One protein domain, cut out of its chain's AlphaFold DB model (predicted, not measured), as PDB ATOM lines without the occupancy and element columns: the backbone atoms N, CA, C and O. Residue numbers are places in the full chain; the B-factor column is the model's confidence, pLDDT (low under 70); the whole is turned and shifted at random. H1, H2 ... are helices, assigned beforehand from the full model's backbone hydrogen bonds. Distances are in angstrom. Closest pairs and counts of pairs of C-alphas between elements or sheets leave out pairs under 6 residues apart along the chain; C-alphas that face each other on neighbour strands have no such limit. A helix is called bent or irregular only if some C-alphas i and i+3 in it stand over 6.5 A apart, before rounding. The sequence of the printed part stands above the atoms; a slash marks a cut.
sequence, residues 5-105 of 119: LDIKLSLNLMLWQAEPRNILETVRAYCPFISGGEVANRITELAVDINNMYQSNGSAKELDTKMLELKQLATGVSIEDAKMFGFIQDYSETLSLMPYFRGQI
ATOM      1  N   LEU A   5     151.808 169.301 193.593       80.44
ATOM      2  CA  LEU A   5     150.526 169.735 194.142       80.44
ATOM      3  C   LEU A   5     150.549 171.228 194.498       80.44
ATOM      4  O   LEU A   5     149.657 171.951 194.070       80.44
ATOM      5  N   ASP A   6     151.593 171.707 195.181       83.00
ATOM      6  CA  ASP A   6     151.726 173.128 195.548       83.00
ATOM      7  C   ASP A   6     151.756 174.038 194.317       83.00
ATOM      8  O   ASP A   6     151.190 175.133 194.321       83.00
ATOM      9  N   ILE A   7     152.416 173.583 193.248       81.44
ATOM     10  CA  ILE A   7     152.458 174.294 191.968       81.44
ATOM     11  C   ILE A   7     151.051 174.359 191.366       81.44
ATOM     12  O   ILE A   7     150.597 175.444 191.016       81.44
ATOM     13  N   LYS A   8     150.328 173.232 191.315       82.75
ATOM     14  CA  LYS A   8     148.958 173.191 190.784       82.75
ATOM     15  C   LYS A   8     147.995 174.072 191.588       82.75
ATOM     16  O   LYS A   8     147.222 174.814 190.994       82.75
ATOM     17  N   LEU A   9     148.069 174.043 192.919       85.06
ATOM     18  CA  LEU A   9     147.250 174.894 193.788       85.06
ATOM     19  C   LEU A   9     147.564 176.383 193.590       85.06
ATOM     20  O   LEU A   9     146.644 177.186 193.481       85.06
ATOM     21  N   SER A  10     148.848 176.743 193.472       86.31
ATOM     22  CA  SER A  10     149.264 178.130 193.203       86.31
ATOM     23  C   SER A  10     148.724 178.632 191.860       86.31
ATOM     24  O   SER A  10     148.271 179.768 191.753       86.31
ATOM     25  N   LEU A  11     148.761 177.781 190.835       86.69
ATOM     26  CA  LEU A  11     148.276 178.106 189.497       86.69
ATOM     27  C   LEU A  11     146.743 178.228 189.449       86.69
ATOM     28  O   LEU A  11     146.223 179.154 188.828       86.69
ATOM     29  N   ASN A  12     146.024 177.349 190.153       89.12
ATOM     30  CA  ASN A  12     144.574 177.460 190.307       89.12
ATOM     31  C   ASN A  12     144.195 178.763 191.020       89.12
ATOM     32  O   ASN A  12     143.335 179.490 190.531       89.12
ATOM     33  N   LEU A  13     144.865 179.091 192.128       89.44
ATOM     34  CA  LEU A  13     144.640 180.340 192.858       89.44
ATOM     35  C   LEU A  13     144.831 181.565 191.954       89.44
ATOM     36  O   LEU A  13     143.970 182.440 191.917       89.44
ATOM     37  N   MET A  14     145.922 181.593 191.182       90.56
ATOM     38  CA  MET A  14     146.227 182.678 190.247       90.56
ATOM     39  C   MET A  14     145.100 182.897 189.224       90.56
ATOM     40  O   MET A  14     144.693 184.032 188.993       90.56
ATOM     41  N   LEU A  15     144.552 181.822 188.648       91.69
ATOM     42  CA  LEU A  15     143.414 181.908 187.726       91.69
ATOM     43  C   LEU A  15     142.127 182.373 188.408       91.69
ATOM     44  O   LEU A  15     141.392 183.188 187.854       91.69
ATOM     45  N   TRP A  16     141.837 181.863 189.604       92.31
ATOM     46  CA  TRP A  16     140.616 182.214 190.329       92.31
ATOM     47  C   TRP A  16     140.605 183.669 190.804       92.31
ATOM     48  O   TRP A  16     139.537 184.284 190.824       92.31
ATOM     49  N   GLN A  17     141.778 184.241 191.083       90.00
ATOM     50  CA  GLN A  17     141.960 185.651 191.439       90.00
ATOM     51  C   GLN A  17     142.087 186.589 190.231       90.00
ATOM     52  O   GLN A  17     142.068 187.805 190.406       90.00
ATOM     53  N   ALA A  18     142.199 186.057 189.013       92.19
ATOM     54  CA  ALA A  18     142.283 186.883 187.821       92.19
ATOM     55  C   ALA A  18     140.971 187.631 187.543       92.19
ATOM     56  O   ALA A  18     139.860 187.130 187.776       92.19
ATOM     57  N   GLU A  19     141.139 188.827 186.993       91.25
ATOM     58  CA  GLU A  19     140.101 189.776 186.611       91.25
ATOM     59  C   GLU A  19     140.056 189.897 185.080       91.25
ATOM     60  O   GLU A  19     141.044 189.596 184.403       91.25
ATOM     61  N   PRO A  20     138.953 190.388 184.488       90.25
ATOM     62  CA  PRO A  20     138.864 190.533 183.035       90.25
ATOM     63  C   PRO A  20     140.034 191.306 182.404       90.25
ATOM     64  O   PRO A  20     140.513 190.937 181.335       90.25
ATOM     65  N   ARG A  21     140.557 192.329 183.093       91.69
ATOM     66  CA  ARG A  21     141.662 193.175 182.606       91.69
ATOM     67  C   ARG A  21     143.009 192.462 182.456       91.69
ATOM     68  O   ARG A  21     143.857 192.945 181.715       91.69
ATOM     69  N   ASN A  22     143.236 191.367 183.184       92.69
ATOM     70  CA  ASN A  22     144.522 190.659 183.213       92.69
ATOM     71  C   ASN A  22     144.393 189.163 182.884       92.69
ATOM     72  O   ASN A  22     145.380 188.422 182.957       92.69
ATOM     73  N   ILE A  23     143.202 188.703 182.488       93.62
ATOM     74  CA  ILE A  23     142.946 187.280 182.258       93.62
ATOM     75  C   ILE A  23     143.800 186.706 181.126       93.62
ATOM     76  O   ILE A  23     144.296 185.590 181.241       93.62
ATOM     77  N   LEU A  24     144.037 187.475 180.060       93.38
ATOM     78  CA  LEU A  24     144.813 187.013 178.910       93.38
ATOM     79  C   LEU A  24     146.286 186.777 179.268       93.38
ATOM     80  O   LEU A  24     146.873 185.775 178.860       93.38
ATOM     81  N   GLU A  25     146.879 187.679 180.047       92.75
ATOM     82  CA  GLU A  25     148.246 187.521 180.551       92.75
ATOM     83  C   GLU A  25     148.339 186.330 181.513       92.75
ATOM     84  O   GLU A  25     149.205 185.467 181.358       92.75
ATOM     85  N   THR A  26     147.382 186.233 182.437       92.81
ATOM     86  CA  THR A  26     147.275 185.135 183.406       92.81
ATOM     87  C   THR A  26     147.196 183.778 182.704       92.81
ATOM     88  O   THR A  26     147.938 182.854 183.039       92.81
ATOM     89  N   VAL A  27     146.325 183.654 181.699       91.00
ATOM     90  CA  VAL A  27     146.149 182.421 180.924       91.00
ATOM     91  C   VAL A  27     147.419 182.069 180.166       91.00
ATOM     92  O   VAL A  27     147.843 180.921 180.221       91.00
ATOM     93  N   ARG A  28     148.096 183.032 179.531       88.94
ATOM     94  CA  ARG A  28     149.370 182.772 178.837       88.94
ATOM     95  C   ARG A  28     150.457 182.248 179.775       88.94
ATOM     96  O   ARG A  28     151.210 181.361 179.381       88.94
ATOM     97  N   ALA A  29     150.518 182.753 181.006       86.25
ATOM     98  CA  ALA A  29     151.432 182.245 182.028       86.25
ATOM     99  C   ALA A  29     151.032 180.845 182.539       86.25
ATOM    100  O   ALA A  29     151.897 180.053 182.911       86.25
ATOM    101  N   TYR A  30     149.734 180.529 182.537       83.88
ATOM    102  CA  TYR A  30     149.177 179.257 183.001       83.88
ATOM    103  C   TYR A  30     149.225 178.132 181.945       83.88
ATOM    104  O   TYR A  30     149.501 176.982 182.284       83.88
ATOM    105  N   CYS A  31     149.008 178.442 180.664       79.69
ATOM    106  CA  CYS A  31     148.917 177.483 179.555       79.69
ATOM    107  C   CYS A  31     150.064 176.459 179.458       79.69
ATOM    108  O   CYS A  31     149.764 175.295 179.188       79.69
ATOM    109  N   PRO A  32     151.345 176.801 179.719       80.25
ATOM    110  CA  PRO A  32     152.440 175.825 179.720       80.25
ATOM    111  C   PRO A  32     152.256 174.657 180.701       80.25
ATOM    112  O   PRO A  32     152.924 173.632 180.570       80.25
ATOM    113  N   PHE A  33     151.367 174.800 181.687       77.00
ATOM    114  CA  PHE A  33     151.099 173.805 182.722       77.00
ATOM    115  C   PHE A  33     149.855 172.946 182.444       77.00
ATOM    116  O   PHE A  33     149.571 172.024 183.211       77.00
ATOM    117  N   ILE A  34     149.131 173.210 181.352       73.69
ATOM    118  CA  ILE A  34     147.948 172.443 180.951       73.69
ATOM    119  C   ILE A  34     148.367 171.359 179.956       73.69
ATOM    120  O   ILE A  34     148.936 171.636 178.901       73.69
ATOM    121  N   SER A  35     148.061 170.099 180.262       61.78
ATOM    122  CA  SER A  35     148.327 168.972 179.368       61.78
ATOM    123  C   SER A  35     147.198 168.812 178.342       61.78
ATOM    124  O   SER A  35     146.283 168.018 178.548       61.78
ATOM    125  N   GLY A  36     147.226 169.564 177.242       64.56
ATOM    126  CA  GLY A  36     146.309 169.316 176.124       64.56
ATOM    127  C   GLY A  36     146.176 170.497 175.175       64.56
ATOM    128  O   GLY A  36     145.699 171.552 175.577       64.56
ATOM    129  N   GLY A  37     146.563 170.305 173.910       76.00
ATOM    130  CA  GLY A  37     146.529 171.362 172.892       76.00
ATOM    131  C   GLY A  37     145.128 171.930 172.651       76.00
ATOM    132  O   GLY A  37     144.967 173.141 172.600       76.00
ATOM    133  N   GLU A  38     144.100 171.081 172.586       82.81
ATOM    134  CA  GLU A  38     142.717 171.527 172.354       82.81
ATOM    135  C   GLU A  38     142.154 172.335 173.533       82.81
ATOM    136  O   GLU A  38     141.601 173.416 173.348       82.81
ATOM    137  N   VAL A  39     142.356 171.852 174.763       83.94
ATOM    138  CA  VAL A  39     141.902 172.543 175.980       83.94
ATOM    139  C   VAL A  39     142.639 173.872 176.153       83.94
ATOM    140  O   VAL A  39     142.011 174.890 176.429       83.94
ATOM    141  N   ALA A  40     143.958 173.889 175.935       86.06
ATOM    142  CA  ALA A  40     144.755 175.109 176.001       86.06
ATOM    143  C   ALA A  40     144.327 176.138 174.943       86.06
ATOM    144  O   ALA A  40     144.235 177.325 175.261       86.06
ATOM    145  N   ASN A  41     144.014 175.695 173.720       88.94
ATOM    146  CA  ASN A  41     143.496 176.569 172.667       88.94
ATOM    147  C   ASN A  41     142.154 177.179 173.073       88.94
ATOM    148  O   ASN A  41     142.026 178.399 173.071       88.94
ATOM    149  N   ARG A  42     141.200 176.359 173.529       91.12
ATOM    150  CA  ARG A  42     139.875 176.841 173.940       91.12
ATOM    151  C   ARG A  42     139.943 177.844 175.096       91.12
ATOM    152  O   ARG A  42     139.247 178.855 175.074       91.12
ATOM    153  N   ILE A  43     140.790 177.598 176.097       92.19
ATOM    154  CA  ILE A  43     141.000 178.542 177.210       92.19
ATOM    155  C   ILE A  43     141.610 179.851 176.695       92.19
ATOM    156  O   ILE A  43     141.216 180.929 177.134       92.19
ATOM    157  N   THR A  44     142.554 179.768 175.755       92.12
ATOM    158  CA  THR A  44     143.203 180.947 175.166       92.12
ATOM    159  C   THR A  44     142.221 181.781 174.347       92.12
ATOM    160  O   THR A  44     142.191 182.997 174.504       92.12
ATOM    161  N   GLU A  45     141.395 181.147 173.514       94.00
ATOM    162  CA  GLU A  45     140.341 181.809 172.735       94.00
ATOM    163  C   GLU A  45     139.349 182.526 173.653       94.00
ATOM    164  O   GLU A  45     139.096 183.718 173.484       94.00
ATOM    165  N   LEU A  46     138.876 181.846 174.700       95.38
ATOM    166  CA  LEU A  46     137.961 182.446 175.667       95.38
ATOM    167  C   LEU A  46     138.604 183.632 176.409       95.38
ATOM    168  O   LEU A  46     137.942 184.639 176.651       95.38
ATOM    169  N   ALA A  47     139.900 183.556 176.729       95.56
ATOM    170  CA  ALA A  47     140.635 184.664 177.340       95.56
ATOM    171  C   ALA A  47     140.754 185.878 176.403       95.56
ATOM    172  O   ALA A  47     140.665 187.019 176.860       95.56
ATOM    173  N   VAL A  48     140.950 185.642 175.101       96.25
ATOM    174  CA  VAL A  48     140.975 186.697 174.075       96.25
ATOM    175  C   VAL A  48     139.604 187.356 173.957       96.25
ATOM    176  O   VAL A  48     139.528 188.583 173.984       96.25
ATOM    177  N   ASP A  49     138.528 186.570 173.906       96.50
ATOM    178  CA  ASP A  49     137.154 187.076 173.861       96.50
ATOM    179  C   ASP A  49     136.825 187.953 175.070       96.50
ATOM    180  O   ASP A  49     136.292 189.052 174.917       96.50
ATOM    181  N   ILE A  50     137.169 187.490 176.277       96.56
ATOM    182  CA  ILE A  50     136.956 188.255 177.511       96.56
ATOM    183  C   ILE A  50     137.739 189.565 177.470       96.56
ATOM    184  O   ILE A  50     137.185 190.612 177.796       96.56
ATOM    185  N   ASN A  51     139.007 189.527 177.052       95.75
ATOM    186  CA  ASN A  51     139.820 190.731 176.943       95.75
ATOM    187  C   ASN A  51     139.213 191.722 175.940       95.75
ATOM    188  O   ASN A  51     139.082 192.898 176.256       95.75
ATOM    189  N   ASN A  52     138.798 191.259 174.760       95.69
ATOM    190  CA  ASN A  52     138.174 192.114 173.751       95.69
ATOM    191  C   ASN A  52     136.879 192.744 174.271       95.69
ATOM    192  O   ASN A  52     136.688 193.949 174.140       95.69
ATOM    193  N   MET A  53     136.031 191.943 174.919       94.56
ATOM    194  CA  MET A  53     134.783 192.408 175.518       94.56
ATOM    195  C   MET A  53     135.029 193.416 176.646       94.56
ATOM    196  O   MET A  53     134.307 194.403 176.750       94.56
ATOM    197  N   TYR A  54     136.062 193.212 177.468       93.19
ATOM    198  CA  TYR A  54     136.457 194.175 178.492       93.19
ATOM    199  C   TYR A  54     136.909 195.504 177.868       93.19
ATOM    200  O   TYR A  54     136.440 196.561 178.278       93.19
ATOM    201  N   GLN A  55     137.757 195.459 176.834       93.19
ATOM    202  CA  GLN A  55     138.236 196.657 176.131       93.19
ATOM    203  C   GLN A  55     137.117 197.408 175.393       93.19
ATOM    204  O   GLN A  55     137.206 198.620 175.210       93.19
ATOM    205  N   SER A  56     136.056 196.711 174.979       94.19
ATOM    206  CA  SER A  56     134.899 197.312 174.313       94.19
ATOM    207  C   SER A  56     133.756 197.688 175.265       94.19
ATOM    208  O   SER A  56     132.649 197.923 174.784       94.19
ATOM    209  N   ASN A  57     133.978 197.718 176.586       90.44
ATOM    210  CA  ASN A  57     132.948 197.989 177.603       90.44
ATOM    211  C   ASN A  57     131.699 197.095 177.472       90.44
ATOM    212  O   ASN A  57     130.564 197.563 177.552       90.44
ATOM    213  N   GLY A  58     131.911 195.799 177.238       85.94
ATOM    214  CA  GLY A  58     130.836 194.815 177.173       85.94
ATOM    215  C   GLY A  58     130.085 194.653 178.497       85.94
ATOM    216  O   GLY A  58     130.487 195.155 179.548       85.94
ATOM    217  N   SER A  59     128.974 193.920 178.447       91.56
ATOM    218  CA  SER A  59     128.119 193.686 179.612       91.56
ATOM    219  C   SER A  59     128.892 193.032 180.759       91.56
ATOM    220  O   SER A  59     129.473 191.958 180.599       91.56
ATOM    221  N   ALA A  60     128.832 193.637 181.951       85.69
ATOM    222  CA  ALA A  60     129.452 193.089 183.160       85.69
ATOM    223  C   ALA A  60     128.960 191.662 183.465       85.69
ATOM    224  O   ALA A  60     129.747 190.781 183.790       85.69
ATOM    225  N   LYS A  61     127.665 191.397 183.251       88.50
ATOM    226  CA  LYS A  61     127.070 190.068 183.450       88.50
ATOM    227  C   LYS A  61     127.642 189.021 182.485       88.50
ATOM    228  O   LYS A  61     127.838 187.864 182.861       88.50
ATOM    229  N   GLU A  62     127.880 189.406 181.234       90.94
ATOM    230  CA  GLU A  62     128.454 188.509 180.222       90.94
ATOM    231  C   GLU A  62     129.943 188.261 180.482       90.94
ATOM    232  O   GLU A  62     130.399 187.120 180.373       90.94
ATOM    233  N   LEU A  63     130.674 189.301 180.902       90.50
ATOM    234  CA  LEU A  63     132.050 189.206 181.392       90.50
ATOM    235  C   LEU A  63     132.161 188.213 182.549       90.50
ATOM    236  O   LEU A  63     132.967 187.286 182.469       90.50
ATOM    237  N   ASP A  64     131.318 188.344 183.572       89.94
ATOM    238  CA  ASP A  64     131.321 187.451 184.734       89.94
ATOM    239  C   ASP A  64     131.026 186.000 184.342       89.94
ATOM    240  O   ASP A  64     131.698 185.073 184.801       89.94
ATOM    241  N   THR A  65     130.063 185.795 183.439       93.75
ATOM    242  CA  THR A  65     129.693 184.460 182.951       93.75
ATOM    243  C   THR A  65     130.860 183.793 182.219       93.75
ATOM    244  O   THR A  65     131.213 182.653 182.526       93.75
ATOM    245  N   LYS A  66     131.507 184.505 181.288       95.38
ATOM    246  CA  LYS A  66     132.657 183.976 180.535       95.38
ATOM    247  C   LYS A  66     133.892 183.787 181.415       95.38
ATOM    248  O   LYS A  66     134.606 182.799 181.254       95.38
ATOM    249  N   MET A  67     134.143 184.685 182.370       95.00
ATOM    250  CA  MET A  67     135.226 184.530 183.350       95.00
ATOM    251  C   MET A  67     135.040 183.274 184.192       95.00
ATOM    252  O   MET A  67     136.003 182.542 184.428       95.00
ATOM    253  N   LEU A  68     133.813 183.011 184.641       94.06
ATOM    254  CA  LEU A  68     133.502 181.806 185.390       94.06
ATOM    255  C   LEU A  68     133.711 180.546 184.540       94.06
ATOM    256  O   LEU A  68     134.386 179.624 184.999       94.06
ATOM    257  N   GLU A  69     133.195 180.526 183.306       94.69
ATOM    258  CA  GLU A  69     133.409 179.414 182.368       94.69
ATOM    259  C   GLU A  69     134.908 179.139 182.183       94.69
ATOM    260  O   GLU A  69     135.351 177.997 182.307       94.69
ATOM    261  N   LEU A  70     135.705 180.189 181.964       95.00
ATOM    262  CA  LEU A  70     137.149 180.073 181.793       95.00
ATOM    263  C   LEU A  70     137.820 179.475 183.029       95.00
ATOM    264  O   LEU A  70     138.614 178.543 182.900       95.00
ATOM    265  N   LYS A  71     137.501 179.979 184.228       93.81
ATOM    266  CA  LYS A  71     138.081 179.500 185.494       93.81
ATOM    267  C   LYS A  71     137.775 178.022 185.720       93.81
ATOM    268  O   LYS A  71     138.679 177.253 186.061       93.81
ATOM    269  N   GLN A  72     136.534 177.608 185.481       92.81
ATOM    270  CA  GLN A  72     136.117 176.215 185.630       92.81
ATOM    271  C   GLN A  72     136.769 175.315 184.576       92.81
ATOM    272  O   GLN A  72     137.300 174.263 184.928       92.81
ATOM    273  N   LEU A  73     136.819 175.744 183.312       90.94
ATOM    274  CA  LEU A  73     137.461 174.993 182.230       90.94
ATOM    275  C   LEU A  73     138.968 174.820 182.468       90.94
ATOM    276  O   LEU A  73     139.511 173.737 182.263       90.94
ATOM    277  N   ALA A  74     139.644 175.878 182.917       89.81
ATOM    278  CA  ALA A  74     141.089 175.878 183.098       89.81
ATOM    279  C   ALA A  74     141.551 175.086 184.324       89.81
ATOM    280  O   ALA A  74     142.633 174.494 184.296       89.81
ATOM    281  N   THR A  75     140.752 175.064 185.391       88.75
ATOM    282  CA  THR A  75     141.140 174.440 186.666       88.75
ATOM    283  C   THR A  75     140.456 173.095 186.922       88.75
ATOM    284  O   THR A  75     140.973 172.292 187.702       88.75
ATOM    285  N   GLY A  76     139.313 172.832 186.277       89.00
ATOM    286  CA  GLY A  76     138.429 171.707 186.590       89.00
ATOM    287  C   GLY A  76     137.750 171.827 187.959       89.00
ATOM    288  O   GLY A  76     137.260 170.830 188.478       89.00
ATOM    289  N   VAL A  77     137.776 173.014 188.571       89.75
ATOM    290  CA  VAL A  77     137.270 173.281 189.925       89.75
ATOM    291  C   VAL A  77     135.919 173.986 189.818       89.75
ATOM    292  O   VAL A  77     135.772 174.912 189.023       89.75
ATOM    293  N   SER A  78     134.929 173.557 190.604       90.44
ATOM    294  CA  SER A  78     133.628 174.234 190.696       90.44
ATOM    295  C   SER A  78     133.720 175.524 191.530       90.44
ATOM    296  O   SER A  78     134.725 175.782 192.187       90.44
ATOM    297  N   ILE A  79     132.671 176.357 191.548       87.38
ATOM    298  CA  ILE A  79     132.645 177.531 192.449       87.38
ATOM    299  C   ILE A  79     132.692 177.092 193.914       87.38
ATOM    300  O   ILE A  79     133.372 177.716 194.724       87.38
ATOM    301  N   GLU A  80     131.959 176.036 194.257       86.44
ATOM    302  CA  GLU A  80     131.856 175.517 195.624       86.44
ATOM    303  C   GLU A  80     133.214 175.013 196.114       86.44
ATOM    304  O   GLU A  80     133.676 175.410 197.183       86.44
ATOM    305  N   ASP A  81     133.910 174.247 195.276       87.00
ATOM    306  CA  ASP A  81     135.262 173.783 195.571       87.00
ATOM    307  C   ASP A  81     136.252 174.950 195.654       87.00
ATOM    308  O   ASP A  81     137.097 174.985 196.545       87.00
ATOM    309  N   ALA A  82     136.138 175.948 194.772       85.88
ATOM    310  CA  ALA A  82     136.997 177.129 194.808       85.88
ATOM    311  C   ALA A  82     136.827 177.934 196.109       85.88
ATOM    312  O   ALA A  82     137.815 178.458 196.628       85.88
ATOM    313  N   LYS A  83     135.611 177.996 196.668       84.75
ATOM    314  CA  LYS A  83     135.365 178.554 198.009       84.75
ATOM    315  C   LYS A  83     135.987 177.685 199.096       84.75
ATOM    316  O   LYS A  83     136.708 178.202 199.943       84.75
ATOM    317  N   MET A  84     135.760 176.370 199.047       83.94
ATOM    318  CA  MET A  84     136.288 175.422 200.035       83.94
ATOM    319  C   MET A  84     137.824 175.432 200.086       83.94
ATOM    320  O   MET A  84     138.412 175.328 201.160       83.94
ATOM    321  N   PHE A  85     138.481 175.600 198.938       82.38
ATOM    322  CA  PHE A  85     139.936 175.718 198.837       82.38
ATOM    323  C   PHE A  85     140.469 177.124 199.152       82.38
ATOM    324  O   PHE A  85     141.684 177.321 199.155       82.38
ATOM    325  N   GLY A  86     139.595 178.101 199.413       82.94
ATOM    326  CA  GLY A  86     139.977 179.483 199.707       82.94
ATOM    327  C   GLY A  86     140.522 180.255 198.502       82.94
ATOM    328  O   GLY A  86     141.230 181.244 198.676       82.94
ATOM    329  N   PHE A  87     140.223 179.815 197.275       83.69
ATOM    330  CA  PHE A  87     140.631 180.517 196.053       83.69
ATOM    331  C   PHE A  87     139.819 181.786 195.811       83.69
ATOM    332  O   PHE A  87     140.324 182.748 195.233       83.69
ATOM    333  N   ILE A  88     138.568 181.785 196.267       79.94
ATOM    334  CA  ILE A  88     137.695 182.952 196.303       79.94
ATOM    335  C   ILE A  88     137.218 183.170 197.729       79.94
ATOM    336  O   ILE A  88     136.880 182.227 198.443       79.94
ATOM    337  N   GLN A  89     137.214 184.432 198.141       72.62
ATOM    338  CA  GLN A  89     136.787 184.808 199.474       72.62
ATOM    339  C   GLN A  89     135.269 184.654 199.580       72.62
ATOM    340  O   GLN A  89     134.517 185.213 198.779       72.62
ATOM    341  N   ASP A  90     134.823 183.857 200.547       71.44
ATOM    342  CA  ASP A  90     133.403 183.639 200.774       71.44
ATOM    343  C   ASP A  90     132.827 184.778 201.616       71.44
ATOM    344  O   ASP A  90     132.994 184.834 202.832       71.44
ATOM    345  N   TYR A  91     132.150 185.705 200.946       69.00
ATOM    346  CA  TYR A  91     131.435 186.802 201.591       69.00
ATOM    347  C   TYR A  91     129.971 186.461 201.885       69.00
ATOM    348  O   TYR A  91     129.214 187.361 202.228       69.00
ATOM    349  N   SER A  92     129.529 185.206 201.747       71.00
ATOM    350  CA  SER A  92     128.120 184.834 201.945       71.00
ATOM    351  C   SER A  92     127.579 185.235 203.320       71.00
ATOM    352  O   SER A  92     126.466 185.748 203.401       71.00
ATOM    353  N   GLU A  93     128.377 185.098 204.378       69.94
ATOM    354  CA  GLU A  93     128.023 185.554 205.726       69.94
ATOM    355  C   GLU A  93     127.974 187.089 205.825       69.94
ATOM    356  O   GLU A  93     127.059 187.664 206.405       69.94
ATOM    357  N   THR A  94     128.910 187.791 205.185       68.94
ATOM    358  CA  THR A  94     128.883 189.264 205.125       68.94
ATOM    359  C   THR A  94     127.669 189.773 204.335       68.94
ATOM    360  O   THR A  94     127.037 190.756 204.717       68.94
ATOM    361  N   LEU A  95     127.304 189.080 203.253       69.31
ATOM    362  CA  LEU A  95     126.155 189.387 202.404       69.31
ATOM    363  C   LEU A  95     124.824 189.019 203.070       69.31
ATOM    364  O   LEU A  95     123.852 189.749 202.904       69.31
ATOM    365  N   SER A  96     124.758 187.945 203.858       74.81
ATOM    366  CA  SER A  96     123.548 187.607 204.621       74.81
ATOM    367  C   SER A  96     123.261 188.643 205.714       74.81
ATOM    368  O   SER A  96     122.102 188.902 206.034       74.81
ATOM    369  N   LEU A  97     124.310 189.302 206.214       75.00
ATOM    370  CA  LEU A  97     124.234 190.415 207.156       75.00
ATOM    371  C   LEU A  97     124.089 191.788 206.475       75.00
ATOM    372  O   LEU A  97     123.830 192.779 207.160       75.00
ATOM    373  N   MET A  98     124.184 191.892 205.141       66.06
ATOM    374  CA  MET A  98     124.022 193.176 204.441       66.06
ATOM    375  C   MET A  98     122.708 193.907 204.749       66.06
ATOM    376  O   MET A  98     122.762 195.127 204.870       66.06
ATOM    377  N   PRO A  99     121.539 193.251 204.889       71.06
ATOM    378  CA  PRO A  99     120.308 193.941 205.279       71.06
ATOM    379  C   PRO A  99     120.409 194.610 206.656       71.06
ATOM    380  O   PRO A  99     119.901 195.713 206.839       71.06
ATOM    381  N   TYR A 100     121.115 193.982 207.602       69.31
ATOM    382  CA  TYR A 100     121.394 194.565 208.913       69.31
ATOM    383  C   TYR A 100     122.324 195.780 208.788       69.31
ATOM    384  O   TYR A 100     122.048 196.834 209.358       69.31
ATOM    385  N   PHE A 101     123.380 195.673 207.975       61.62
ATOM    386  CA  PHE A 101     124.307 196.781 207.740       61.62
ATOM    387  C   PHE A 101     123.693 197.933 206.938       61.62
ATOM    388  O   PHE A 101     123.963 199.080 207.265       61.62
ATOM    389  N   ARG A 102     122.818 197.676 205.958       61.69
ATOM    390  CA  ARG A 102     122.082 198.721 205.217       61.69
ATOM    391  C   ARG A 102     121.147 199.540 206.111       61.69
ATOM    392  O   ARG A 102     120.886 200.692 205.802       61.69
ATOM    393  N   GLY A 103     120.639 198.958 207.200       56.88
ATOM    394  CA  GLY A 103     119.825 199.679 208.183       56.88
ATOM    395  C   GLY A 103     120.635 200.490 209.203       56.88
ATOM    396  O   GLY A 103     120.076 201.356 209.867       56.88
ATOM    397  N   GLN A 104     121.933 200.203 209.350       58.06
ATOM    398  CA  GLN A 104     122.839 200.823 210.333       58.06
ATOM    399  C   GLN A 104     123.806 201.825 209.689       58.06
ATOM    400  O   GLN A 104     124.207 202.807 210.308       58.06
ATOM    401  N   ILE A 105     124.181 201.575 208.438       49.44
ATOM    402  CA  ILE A 105     124.998 202.442 207.606       49.44
ATOM    403  C   ILE A 105     124.017 203.149 206.677       49.44
ATOM    404  O   ILE A 105     123.463 202.517 205.779       49.44
TER     405      ILE A 105
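What this domain is: This is residues 5 to 105 of the 119 residues of an uncharacterized protein of Vibrio sp. E4404 (UniProt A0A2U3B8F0). What shape do these atoms make? Four helices, H1 to H4, form an up-and-down bundle, each running against the one before it, with the short helix H5 at its side. From there the chain leads out into a thin arm, residues 92 to 105 with the small helices H6 and H7, which sticks out and makes the length of the whole. What is it made of, and how large is it? The printed part has 101 residues with seven named helices, H1 to H7 in order, and no named strand; its class is all helix. It is only just loose, close to compact, with a radius of gyration of the C-alphas of 15.6 A, and its outline is flat, spanning 52 by 37 by 17 A.

Where its parts are: Where does the first helix begin? H1, residues 5 to 16, begins at C-alpha 5, (150.526, 169.735, 194.142), and is 16.4 A long from first to last C-alpha. Which helices follow? H2, residues 23 to 33, is 15.8 A long and irregular, but only just: C-alphas 29 and 32 are 6.9 A apart. H3, residues 37 to 55, is the longest at 26.8 A, and H4, residues 60 to 75, measures 22.3 A and ends at C-alpha 75, (141.140, 174.440, 186.666). What comes last? H5 is residues 79 to 84, H6 residues 92 to 96, and H7 residues 98 to 104, ending at C-alpha 104, (122.839, 200.823, 210.333).

How they stand to each other: How do the bundle's helices meet? H1, with residues 11 to 15 alone, touches H2 in a hairpin, a shallow tilt of 20 degrees, opposite ways; the closest C-alphas, Leu 15 and Thr 26, are 6.6 A apart. H2 and H3 touch in a hairpin at 12 degrees, closest at the C-alphas of Leu 24 and Ala 47, 5.0 A; H3 and H4 touch in a hairpin at 21 degrees, closest at those of Ile 43 and Leu 70, 6.2 A. H4 touches H1 at the C-alphas of Asn 12 and Thr 75, 5.8 A apart, while H1 and H3 are apart. Where is H5? It is close to H1 but not clearly touching, at a steep tilt of 51 degrees, with the C-alphas of Trp 16 and Ala 82 7.7 A apart. What do the backbones show? Every O i to N i+4 pair is within hydrogen-bond range in H1, H3, H4, H5, H6 and H7, and 5 of 7 are in H2.

The domain as a whole: What stands free? Residues 92 to 105 do; H6 and H7 meet only through their link, and the body without this stretch spans 37 by 35 by 16 A. Is there a cut or a long link? The printed part has no cut, and no link is long. Where is confidence low? Mean pLDDT of the printed part is 84.8, with residues 35 to 36, 91, 93 to 95, 98 and 100 to 105 under 70.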